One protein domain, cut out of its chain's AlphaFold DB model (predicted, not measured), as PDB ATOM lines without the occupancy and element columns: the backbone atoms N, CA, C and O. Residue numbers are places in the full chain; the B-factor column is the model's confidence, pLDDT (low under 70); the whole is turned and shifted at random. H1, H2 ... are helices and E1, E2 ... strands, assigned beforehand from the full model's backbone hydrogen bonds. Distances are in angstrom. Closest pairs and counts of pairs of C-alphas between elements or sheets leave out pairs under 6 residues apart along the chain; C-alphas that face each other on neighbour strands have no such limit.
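Overview. This is residues 3 to 75 of the 100 residues of the protein "CBN-ODR-2 protein" of Caenorhabditis brenneri (UniProt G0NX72). One twisted wall of four antiparallel strands has both helices, H1 and H2, over one face, while the other face has no named helix. The long hairpin of E1 and E2 forms one side of the wall and reaches to one end of the longest axis, with E4 and then the short E3 beside it; the loop of residues 53 to 65 lies on the helices' side. The printed part has 73 residues, with two named helices and four named strands in the order E1, E2, H1, E3, H2, E4, and the sheet's order is E2, E1, E4, E3. The class is mixed, helices and strands. The whole is compact, with a radius of gyration of the C-alphas of 12.4 A, yet elongated in outline, with spans of 39 by 25 by 18 A.

Along the chain. E1, residues 3 to 11, begins at C-alpha 3 at (154.452, 136.578, 157.831) and is 24.8 A long. E2, residues 14 to 23, is the longest strand at 29.3 A. H1, residues 32 to 40, is 12.4 A long and begins at C-alpha 32 at (157.185, 149.686, 158.152). E3 is residues 44 to 48, 13.0 A, and H2 is residues 49 to 52, 5.2 A. E4, residues 66 to 72, is 20.2 A long and ends at C-alpha 72 at (160.150, 134.208, 155.855).

Arrangement. E1 and E2 form an antiparallel hairpin at 161 degrees, with N 5 and O 20 2.8 A apart, within hydrogen-bond range. On the other side of E1, E4 is antiparallel at 168 degrees, with N 6 and O 68 at 2.9 A. E3 is antiparallel to E4 at 147 degrees, with N 45 and O 69 at 2.8 A. E2 and E3 are the edge strands and are apart. H1 is on the sheet at a height of 9.2 A, over E4 and slantwise to the strands, at 40 degrees to E4 on the local plane; the closest C-alphas of H1 and E4 are those of Leu 38 and Ala 71, 6.6 A apart. H2 is on the same face at a height of 8.6 A, only just over E4, on which 3 of its 4 C-alphas fall; the C-alphas of Ala 49 and Leu 67, the closest, are 6.1 A apart. H1 and H2 are close but not clearly touching, the closest C-alphas being those of Leu 34 and Leu 52 at 7.1 A. Every O i to N i+4 pair in H1 is within hydrogen-bond range; H2 is too short for such a pair.

Size, cuts and confidence. The two C-alphas farthest apart are those of Gly 12 and Asn 75, 39.7 A. The printed part has no cut, and the link from H2 to E4, 13 residues, is long. The mean pLDDT of the printed part is 74.8, and it is under 70 at residue 42, residues 54 to 65 and residues 74 to 75.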
ATOM      1  N   VAL A   3     154.357 136.278 156.407       81.06
ATOM      2  CA  VAL A   3     154.452 136.578 157.831       81.06
ATOM      3  C   VAL A   3     153.544 135.656 158.624       81.06
ATOM      4  O   VAL A   3     152.426 135.322 158.230       81.06
ATOM      5  N   THR A   4     154.050 135.244 159.774       80.75
ATOM      6  CA  THR A   4     153.304 134.505 160.779       80.75
ATOM      7  C   THR A   4     153.291 135.339 162.043       80.75
ATOM      8  O   THR A   4     154.321 135.844 162.485       80.75
ATOM      9  N   LEU A   5     152.105 135.537 162.592       78.75
ATOM     10  CA  LEU A   5     151.870 136.411 163.723       78.75
ATOM     11  C   LEU A   5     151.222 135.570 164.807       78.75
ATOM     12  O   LEU A   5     150.143 135.008 164.621       78.75
ATOM     13  N   ARG A   6     151.915 135.438 165.932       81.75
ATOM     14  CA  ARG A   6     151.405 134.746 167.108       81.75
ATOM     15  C   ARG A   6     151.072 135.781 168.170       81.75
ATOM     16  O   ARG A   6     151.933 136.527 168.623       81.75
ATOM     17  N   ILE A   7     149.809 135.798 168.558       81.44
ATOM     18  CA  ILE A   7     149.250 136.656 169.593       81.44
ATOM     19  C   ILE A   7     149.273 135.859 170.894       81.44
ATOM     20  O   ILE A   7     148.665 134.795 170.979       81.44
ATOM     21  N   ASN A   8     149.988 136.357 171.892       78.06
ATOM     22  CA  ASN A   8     150.039 135.812 173.240       78.06
ATOM     23  C   ASN A   8     149.312 136.784 174.165       78.06
ATOM     24  O   ASN A   8     149.887 137.775 174.617       78.06
ATOM     25  N   ASP A   9     148.044 136.490 174.428       76.06
ATOM     26  CA  ASP A   9     147.187 137.334 175.251       76.06
ATOM     27  C   ASP A   9     146.782 136.627 176.548       76.06
ATOM     28  O   ASP A   9     146.810 135.394 176.634       76.06
ATOM     29  N   VAL A  10     146.432 137.392 177.581       73.31
ATOM     30  CA  VAL A  10     146.011 136.854 178.883       73.31
ATOM     31  C   VAL A  10     144.677 137.468 179.271       73.31
ATOM     32  O   VAL A  10     144.617 138.573 179.795       73.31
ATOM     33  N   VAL A  11     143.597 136.714 179.061       72.25
ATOM     34  CA  VAL A  11     142.232 137.160 179.365       72.25
ATOM     35  C   VAL A  11     141.728 136.399 180.587       72.25
ATOM     36  O   VAL A  11     141.683 135.167 180.582       72.25
ATOM     37  N   GLY A  12     141.376 137.118 181.658       75.56
ATOM     38  CA  GLY A  12     140.841 136.519 182.889       75.56
ATOM     39  C   GLY A  12     141.780 135.498 183.549       75.56
ATOM     40  O   GLY A  12     141.323 134.474 184.052       75.56
ATOM     41  N   GLY A  13     143.098 135.715 183.475       75.31
ATOM     42  CA  GLY A  13     144.114 134.813 184.040       75.31
ATOM     43  C   GLY A  13     144.427 133.568 183.197       75.31
ATOM     44  O   GLY A  13     145.311 132.794 183.561       75.31
ATOM     45  N   ARG A  14     143.761 133.370 182.050       74.31
ATOM     46  CA  ARG A  14     144.063 132.284 181.105       74.31
ATOM     47  C   ARG A  14     144.815 132.811 179.889       74.31
ATOM     48  O   ARG A  14     144.401 133.781 179.259       74.31
ATOM     49  N   ARG A  15     145.912 132.133 179.541       77.81
ATOM     50  CA  ARG A  15     146.692 132.436 178.335       77.81
ATOM     51  C   ARG A  15     145.921 131.971 177.103       77.81
ATOM     52  O   ARG A  15     145.539 130.804 177.023       77.81
ATOM     53  N   ARG A  16     145.698 132.871 176.152       74.69
ATOM     54  CA  ARG A  16     145.173 132.562 174.823       74.69
ATOM     55  C   ARG A  16     146.268 132.791 173.794       74.69
ATOM     56  O   ARG A  16     146.979 133.793 173.830       74.69
ATOM     57  N   HIS A  17     146.392 131.833 172.884       80.25
ATOM     58  CA  HIS A  17     147.333 131.897 171.776       80.25
ATOM     59  C   HIS A  17     146.544 131.962 170.471       80.25
ATOM     60  O   HIS A  17     145.828 131.022 170.135       80.25
ATOM     61  N   GLY A  18     146.654 133.082 169.762       78.31
ATOM     62  CA  GLY A  18     146.133 133.243 168.407       78.31
ATOM     63  C   GLY A  18     147.266 133.092 167.401       78.31
ATOM     64  O   GLY A  18     148.349 133.623 167.626       78.31
ATOM     65  N   TYR A  19     147.033 132.384 166.299       78.81
ATOM     66  CA  TYR A  19     148.005 132.257 165.213       78.81
ATOM     67  C   TYR A  19     147.371 132.748 163.920       78.81
ATOM     68  O   TYR A  19     146.329 132.251 163.508       78.81
ATOM     69  N   MET A  20     148.020 133.711 163.278       77.56
ATOM     70  CA  MET A  20     147.647 134.221 161.966       77.56
ATOM     71  C   MET A  20     148.810 133.994 161.005       77.56
ATOM     72  O   MET A  20     149.976 134.154 161.371       77.56
ATOM     73  N   ARG A  21     148.499 133.584 159.779       80.88
ATOM     74  CA  ARG A  21     149.470 133.425 158.694       80.88
ATOM     75  C   ARG A  21     148.938 134.168 157.485       80.88
ATOM     76  O   ARG A  21     147.740 134.110 157.225       80.88
ATOM     77  N   GLY A  22     149.814 134.846 156.762       79.81
ATOM     78  CA  GLY A  22     149.412 135.591 155.578       79.81
ATOM     79  C   GLY A  22     150.589 136.243 154.879       79.81
ATOM     80  O   GLY A  22     151.757 136.006 155.210       79.81
ATOM     81  N   CYS A  23     150.280 137.077 153.896       80.12
ATOM     82  CA  CYS A  23     151.262 137.951 153.283       80.12
ATOM     83  C   CYS A  23     151.331 139.267 154.056       80.12
ATOM     84  O   CYS A  23     150.335 139.750 154.589       80.12
ATOM     85  N   LEU A  24     152.513 139.888 154.095       78.81
ATOM     86  CA  LEU A  24     152.633 141.220 154.699       78.81
ATOM     87  C   LEU A  24     151.754 142.259 153.979       78.81
ATOM     88  O   LEU A  24     151.256 143.181 154.613       78.81
ATOM     89  N   SER A  25     151.550 142.103 152.667       80.56
ATOM     90  CA  SER A  25     150.662 142.960 151.870       80.56
ATOM     91  C   SER A  25     149.247 143.057 152.430       80.56
ATOM     92  O   SER A  25     148.594 144.075 152.241       80.56
ATOM     93  N   ASP A  26     148.798 142.017 153.131       79.69
ATOM     94  CA  ASP A  26     147.429 141.891 153.628       79.69
ATOM     95  C   ASP A  26     147.297 142.480 155.042       79.69
ATOM     96  O   ASP A  26     146.202 142.597 155.593       79.69
ATOM     97  N   LEU A  27     148.420 142.855 155.663       77.12
ATOM     98  CA  LEU A  27     148.454 143.476 156.975       77.12
ATOM     99  C   LEU A  27     148.287 144.992 156.815       77.12
ATOM    100  O   LEU A  27     149.015 145.633 156.068       77.12
ATOM    101  N   HIS A  28     147.324 145.591 157.515       79.56
ATOM    102  CA  HIS A  28     147.019 147.021 157.382       79.56
ATOM    103  C   HIS A  28     147.460 147.811 158.622       79.56
ATOM    104  O   HIS A  28     147.234 147.385 159.763       79.56
ATOM    105  N   GLY A  29     148.040 148.995 158.393       77.50
ATOM    106  CA  GLY A  29     148.408 149.944 159.451       77.50
ATOM    107  C   GLY A  29     149.583 149.489 160.321       77.50
ATOM    108  O   GLY A  29     149.606 149.790 161.514       77.50
ATOM    109  N   TYR A  30     150.513 148.720 159.751       79.44
ATOM    110  CA  TYR A  30     151.698 148.250 160.461       79.44
ATOM    111  C   TYR A  30     152.865 149.231 160.346       79.44
ATOM    112  O   TYR A  30     152.969 150.014 159.402       79.44
ATOM    113  N   ASN A  31     153.782 149.159 161.303       84.94
ATOM    114  CA  ASN A  31     154.987 149.964 161.295       84.94
ATOM    115  C   ASN A  31     156.032 149.398 160.313       84.94
ATOM    116  O   ASN A  31     156.639 148.350 160.548       84.94
ATOM    117  N   HIS A  32     156.260 150.108 159.207       84.06
ATOM    118  CA  HIS A  32     157.185 149.686 158.152       84.06
ATOM    119  C   HIS A  32     158.639 149.541 158.622       84.06
ATOM    120  O   HIS A  32     159.359 148.698 158.087       84.06
ATOM    121  N   SER A  33     159.091 150.316 159.616       85.00
ATOM    122  CA  SER A  33     160.473 150.222 160.109       85.00
ATOM    123  C   SER A  33     160.713 148.945 160.920       85.00
ATOM    124  O   SER A  33     161.742 148.297 160.738       85.00
ATOM    125  N   LEU A  34     159.736 148.519 161.729       82.00
ATOM    126  CA  LEU A  34     159.768 147.232 162.439       82.00
ATOM    127  C   LEU A  34     159.762 146.040 161.481       82.00
ATOM    128  O   LEU A  34     160.465 145.056 161.685       82.00
ATOM    129  N   ILE A  35     158.990 146.127 160.406       81.12
ATOM    130  CA  ILE A  35     158.967 145.064 159.404       81.12
ATOM    131  C   ILE A  35     160.253 145.029 158.581       81.12
ATOM    132  O   ILE A  35     160.707 143.955 158.199       81.12
ATOM    133  N   ARG A  36     160.883 146.180 158.334       83.25
ATOM    134  CA  ARG A  36     162.186 146.230 157.667       83.25
ATOM    135  C   ARG A  36     163.272 145.543 158.496       83.25
ATOM    136  O   ARG A  36     164.036 144.762 157.937       83.25
ATOM    137  N   SER A  37     163.294 145.749 159.815       82.62
ATOM    138  CA  SER A  37     164.246 145.051 160.693       82.62
ATOM    139  C   SER A  37     163.983 143.541 160.760       82.62
ATOM    140  O   SER A  37     164.924 142.753 160.851       82.62
ATOM    141  N   LEU A  38     162.718 143.128 160.642       79.75
ATOM    142  CA  LEU A  38     162.320 141.728 160.502       79.75
ATOM    143  C   LEU A  38     162.694 141.133 159.134       79.75
ATOM    144  O   LEU A  38     162.965 139.947 159.032       79.75
ATOM    145  N   ALA A  39     162.701 141.931 158.068       75.88
ATOM    146  CA  ALA A  39     163.122 141.477 156.746       75.88
ATOM    147  C   ALA A  39     164.648 141.294 156.662       75.88
ATOM    148  O   ALA A  39     165.120 140.403 155.962       75.88
ATOM    149  N   GLU A  40     165.411 142.116 157.389       77.81
ATOM    150  CA  GLU A  40     166.874 142.022 157.484       77.81
ATOM    151  C   GLU A  40     167.339 140.891 158.422       77.81
ATOM    152  O   GLU A  40     168.410 140.318 158.218       77.81
ATOM    153  N   ARG A  41     166.533 140.521 159.429       72.00
ATOM    154  CA  ARG A  41     166.808 139.395 160.337       72.00
ATOM    155  C   ARG A  41     165.993 138.161 159.953       72.00
ATOM    156  O   ARG A  41     164.780 138.147 160.100       72.00
ATOM    157  N   GLN A  42     166.648 137.066 159.572       66.00
ATOM    158  CA  GLN A  42     165.967 135.771 159.454       66.00
ATOM    159  C   GLN A  42     165.540 135.286 160.852       66.00
ATOM    160  O   GLN A  42     166.366 134.779 161.608       66.00
ATOM    161  N   GLY A  43     164.269 135.470 161.229       72.44
ATOM    162  CA  GLY A  43     163.777 135.021 162.534       72.44
ATOM    163  C   GLY A  43     162.423 135.583 162.969       72.44
ATOM    164  O   GLY A  43     161.639 136.104 162.173       72.44
ATOM    165  N   CYS A  44     162.158 135.434 164.268       80.69
ATOM    166  CA  CYS A  44     160.988 135.975 164.948       80.69
ATOM    167  C   CYS A  44     161.378 137.202 165.778       80.69
ATOM    168  O   CYS A  44     162.407 137.196 166.453       80.69
ATOM    169  N   LEU A  45     160.537 138.228 165.749       85.00
ATOM    170  CA  LEU A  45     160.638 139.418 166.577       85.00
ATOM    171  C   LEU A  45     159.473 139.435 167.564       85.00
ATOM    172  O   LEU A  45     158.308 139.383 167.161       85.00
ATOM    173  N   ASP A  46     159.796 139.537 168.846       85.56
ATOM    174  CA  ASP A  46     158.802 139.793 169.878       85.56
ATOM    175  C   ASP A  46     158.525 141.298 169.938       85.56
ATOM    176  O   ASP A  46     159.436 142.105 170.124       85.56
ATOM    177  N   THR A  47     157.266 141.675 169.748       82.12
ATOM    178  CA  THR A  47     156.790 143.065 169.724       82.12
ATOM    179  C   THR A  47     155.489 143.162 170.513       82.12
ATOM    180  O   THR A  47     154.836 142.166 170.828       82.12
ATOM    181  N   THR A  48     155.060 144.370 170.841       81.69
ATOM    182  CA  THR A  48     153.692 144.594 171.325       81.69
ATOM    183  C   THR A  48     152.744 144.933 170.177       81.69
ATOM    184  O   THR A  48     153.170 145.442 169.136       81.69
ATOM    185  N   ALA A  49     151.442 144.686 170.365       77.12
ATOM    186  CA  ALA A  49     150.417 145.103 169.402       77.12
ATOM    187  C   ALA A  49     150.450 146.608 169.115       77.12
ATOM    188  O   ALA A  49     150.248 147.017 167.973       77.12
ATOM    189  N   ARG A  50     150.792 147.404 170.128       77.12
ATOM    190  CA  ARG A  50     150.945 148.856 170.041       77.12
ATOM    191  C   ARG A  50     152.145 149.303 169.206       77.12
ATOM    192  O   ARG A  50     152.080 150.329 168.543       77.12
ATOM    193  N   GLU A  51     153.251 148.569 169.252       77.62
ATOM    194  CA  GLU A  51     154.433 148.881 168.440       77.62
ATOM    195  C   GLU A  51     154.253 148.442 166.987       77.62
ATOM    196  O   GLU A  51     154.698 149.131 166.067       77.62
ATOM    197  N   LEU A  52     153.598 147.296 166.782       78.75
ATOM    198  CA  LEU A  52     153.372 146.746 165.455       78.75
ATOM    199  C   LEU A  52     152.337 147.547 164.675       78.75
ATOM    200  O   LEU A  52     152.561 147.846 163.504       78.75
ATOM    201  N   PHE A  53     151.205 147.856 165.298       76.94
ATOM    202  CA  PHE A  53     150.120 148.593 164.679       76.94
ATOM    203  C   PHE A  53     150.168 150.032 165.173       76.94
ATOM    204  O   PHE A  53     150.048 150.269 166.372       76.94
ATOM    205  N   LEU A  54     150.335 150.991 164.255       66.06
ATOM    206  CA  LEU A  54     150.283 152.411 164.610       66.06
ATOM    207  C   LEU A  54     148.993 152.698 165.401       66.06
ATOM    208  O   LEU A  54     147.986 152.027 165.136       66.06
ATOM    209  N   PRO A  55     149.005 153.677 166.330       58.81
ATOM    210  CA  PRO A  55     147.876 154.010 167.196       58.81
ATOM    211  C   PRO A  55     146.717 154.547 166.352       58.81
ATOM    212  O   PRO A  55     146.504 155.741 166.178       58.81
ATOM    213  N   THR A  56     145.993 153.616 165.762       56.59
ATOM    214  CA  THR A  56     144.722 153.799 165.094       56.59
ATOM    215  C   THR A  56     143.691 153.545 166.178       56.59
ATOM    216  O   THR A  56     143.747 152.517 166.854       56.59
ATOM    217  N   ALA A  57     142.789 154.503 166.388       50.88
ATOM    218  CA  ALA A  57     141.892 154.586 167.547       50.88
ATOM    219  C   ALA A  57     141.078 153.307 167.845       50.88
ATOM    220  O   ALA A  57     140.589 153.127 168.953       50.88
ATOM    221  N   GLN A  58     140.965 152.395 166.878       52.16
ATOM    222  CA  GLN A  58     140.244 151.129 166.984       52.16
ATOM    223  C   GLN A  58     141.067 149.974 167.584       52.16
ATOM    224  O   GLN A  58     140.512 148.923 167.883       52.16
ATOM    225  N   ARG A  59     142.388 150.132 167.757       52.62
ATOM    226  CA  ARG A  59     143.288 149.085 168.285       52.62
ATOM    227  C   ARG A  59     143.796 149.348 169.703       52.62
ATOM    228  O   ARG A  59     144.546 148.532 170.232       52.62
ATOM    229  N   GLN A  60     143.347 150.434 170.333       48.22
ATOM    230  CA  GLN A  60     143.638 150.755 171.735       48.22
ATOM    231  C   GLN A  60     143.094 149.689 172.715       48.22
ATOM    232  O   GLN A  60     143.609 149.558 173.818       48.22
ATOM    233  N   GLU A  61     142.095 148.895 172.305       52.62
ATOM    234  CA  GLU A  61     141.551 147.774 173.092       52.62
ATOM    235  C   GLU A  61     142.446 146.517 173.108       52.62
ATOM    236  O   GLU A  61     142.168 145.589 173.861       52.62
ATOM    237  N   LEU A  62     143.518 146.455 172.303       56.47
ATOM    238  CA  LEU A  62     144.418 145.287 172.232       56.47
ATOM    239  C   LEU A  62     145.580 145.320 173.251       56.47
ATOM    240  O   LEU A  62     146.475 144.472 173.201       56.47
ATOM    241  N   GLU A  63     145.635 146.289 174.165       59.00
ATOM    242  CA  GLU A  63     146.718 146.378 175.155       59.00
ATOM    243  C   GLU A  63     146.404 145.485 176.382       59.00
ATOM    244  O   GLU A  63     145.338 145.659 176.971       59.00
ATOM    245  N   PRO A  64     147.277 144.530 176.802       59.00
ATOM    246  CA  PRO A  64     148.688 144.335 176.466       59.00
ATOM    247  C   PRO A  64     148.955 142.963 175.809       59.00
ATOM    248  O   PRO A  64     149.662 142.115 176.366       59.00
ATOM    249  N   SER A  65     148.413 142.705 174.619       68.44
ATOM    250  CA  SER A  65     148.709 141.449 173.925       68.44
ATOM    251  C   SER A  65     150.165 141.441 173.433       68.44
ATOM    252  O   SER A  65     150.570 142.264 172.602       68.44
ATOM    253  N   ARG A  66     150.980 140.506 173.940       77.12
ATOM    254  CA  ARG A  66     152.356 140.296 173.460       77.12
ATOM    255  C   ARG A  66     152.284 139.588 172.114       77.12
ATOM    256  O   ARG A  66     151.615 138.566 171.994       77.12
ATOM    257  N   LEU A  67     152.974 140.099 171.108       80.25
ATOM    258  CA  LEU A  67     152.991 139.532 169.767       80.25
ATOM    259  C   LEU A  67     154.377 138.967 169.464       80.25
ATOM    260  O   LEU A  67     155.387 139.562 169.814       80.25
ATOM    261  N   SER A  68     154.432 137.835 168.778       84.06
ATOM    262  CA  SER A  68     155.661 137.338 168.164       84.06
ATOM    263  C   SER A  68     155.428 137.236 166.663       84.06
ATOM    264  O   SER A  68     154.559 136.476 166.222       84.06
ATOM    265  N   LEU A  69     156.165 138.028 165.890       82.12
ATOM    266  CA  LEU A  69     156.049 138.116 164.439       82.12
ATOM    267  C   LEU A  69     157.248 137.424 163.805       82.12
ATOM    268  O   LEU A  69     158.379 137.804 164.072       82.12
ATOM    269  N   CYS A  70     157.024 136.426 162.963       80.44
ATOM    270  CA  CYS A  70     158.089 135.765 162.217       80.44
ATOM    271  C   CYS A  70     157.850 135.967 160.728       80.44
ATOM    272  O   CYS A  70     156.748 135.707 160.239       80.44
ATOM    273  N   ALA A  71     158.875 136.402 160.002       79.88
ATOM    274  CA  ALA A  71     158.833 136.501 158.550       79.88
ATOM    275  C   ALA A  71     159.690 135.417 157.911       79.88
ATOM    276  O   ALA A  71     160.694 134.975 158.467       79.88
ATOM    277  N   CYS A  72     159.301 135.017 156.706       75.19
ATOM    278  CA  CYS A  72     160.150 134.208 155.855       75.19
ATOM    279  C   CYS A  72     160.121 134.728 154.414       75.19
ATOM    280  O   CYS A  72     159.104 135.230 153.917       75.19
ATOM    281  N   HIS A  73     161.284 134.639 153.767       72.38
ATOM    282  CA  HIS A  73     161.524 135.127 152.413       72.38
ATOM    283  C   HIS A  73     161.542 134.005 151.363       72.38
ATOM    284  O   HIS A  73     161.497 134.283 150.170       72.38
ATOM    285  N   ASN A  74     161.576 132.737 151.784       67.19
ATOM    286  CA  ASN A  74     161.648 131.611 150.857       67.19
ATOM    287  C   ASN A  74     160.300 131.341 150.182       67.19
ATOM    288  O   ASN A  74     159.233 131.489 150.789       67.19
ATOM    289  N   ASN A  75     160.354 130.849 148.944       59.78
ATOM    290  CA  ASN A  75     159.188 130.291 148.269       59.78
ATOM    291  C   ASN A  75     158.606 129.147 149.121       59.78
ATOM    292  O   ASN A  75     159.354 128.331 149.653       59.78
TER     293      ASN A  75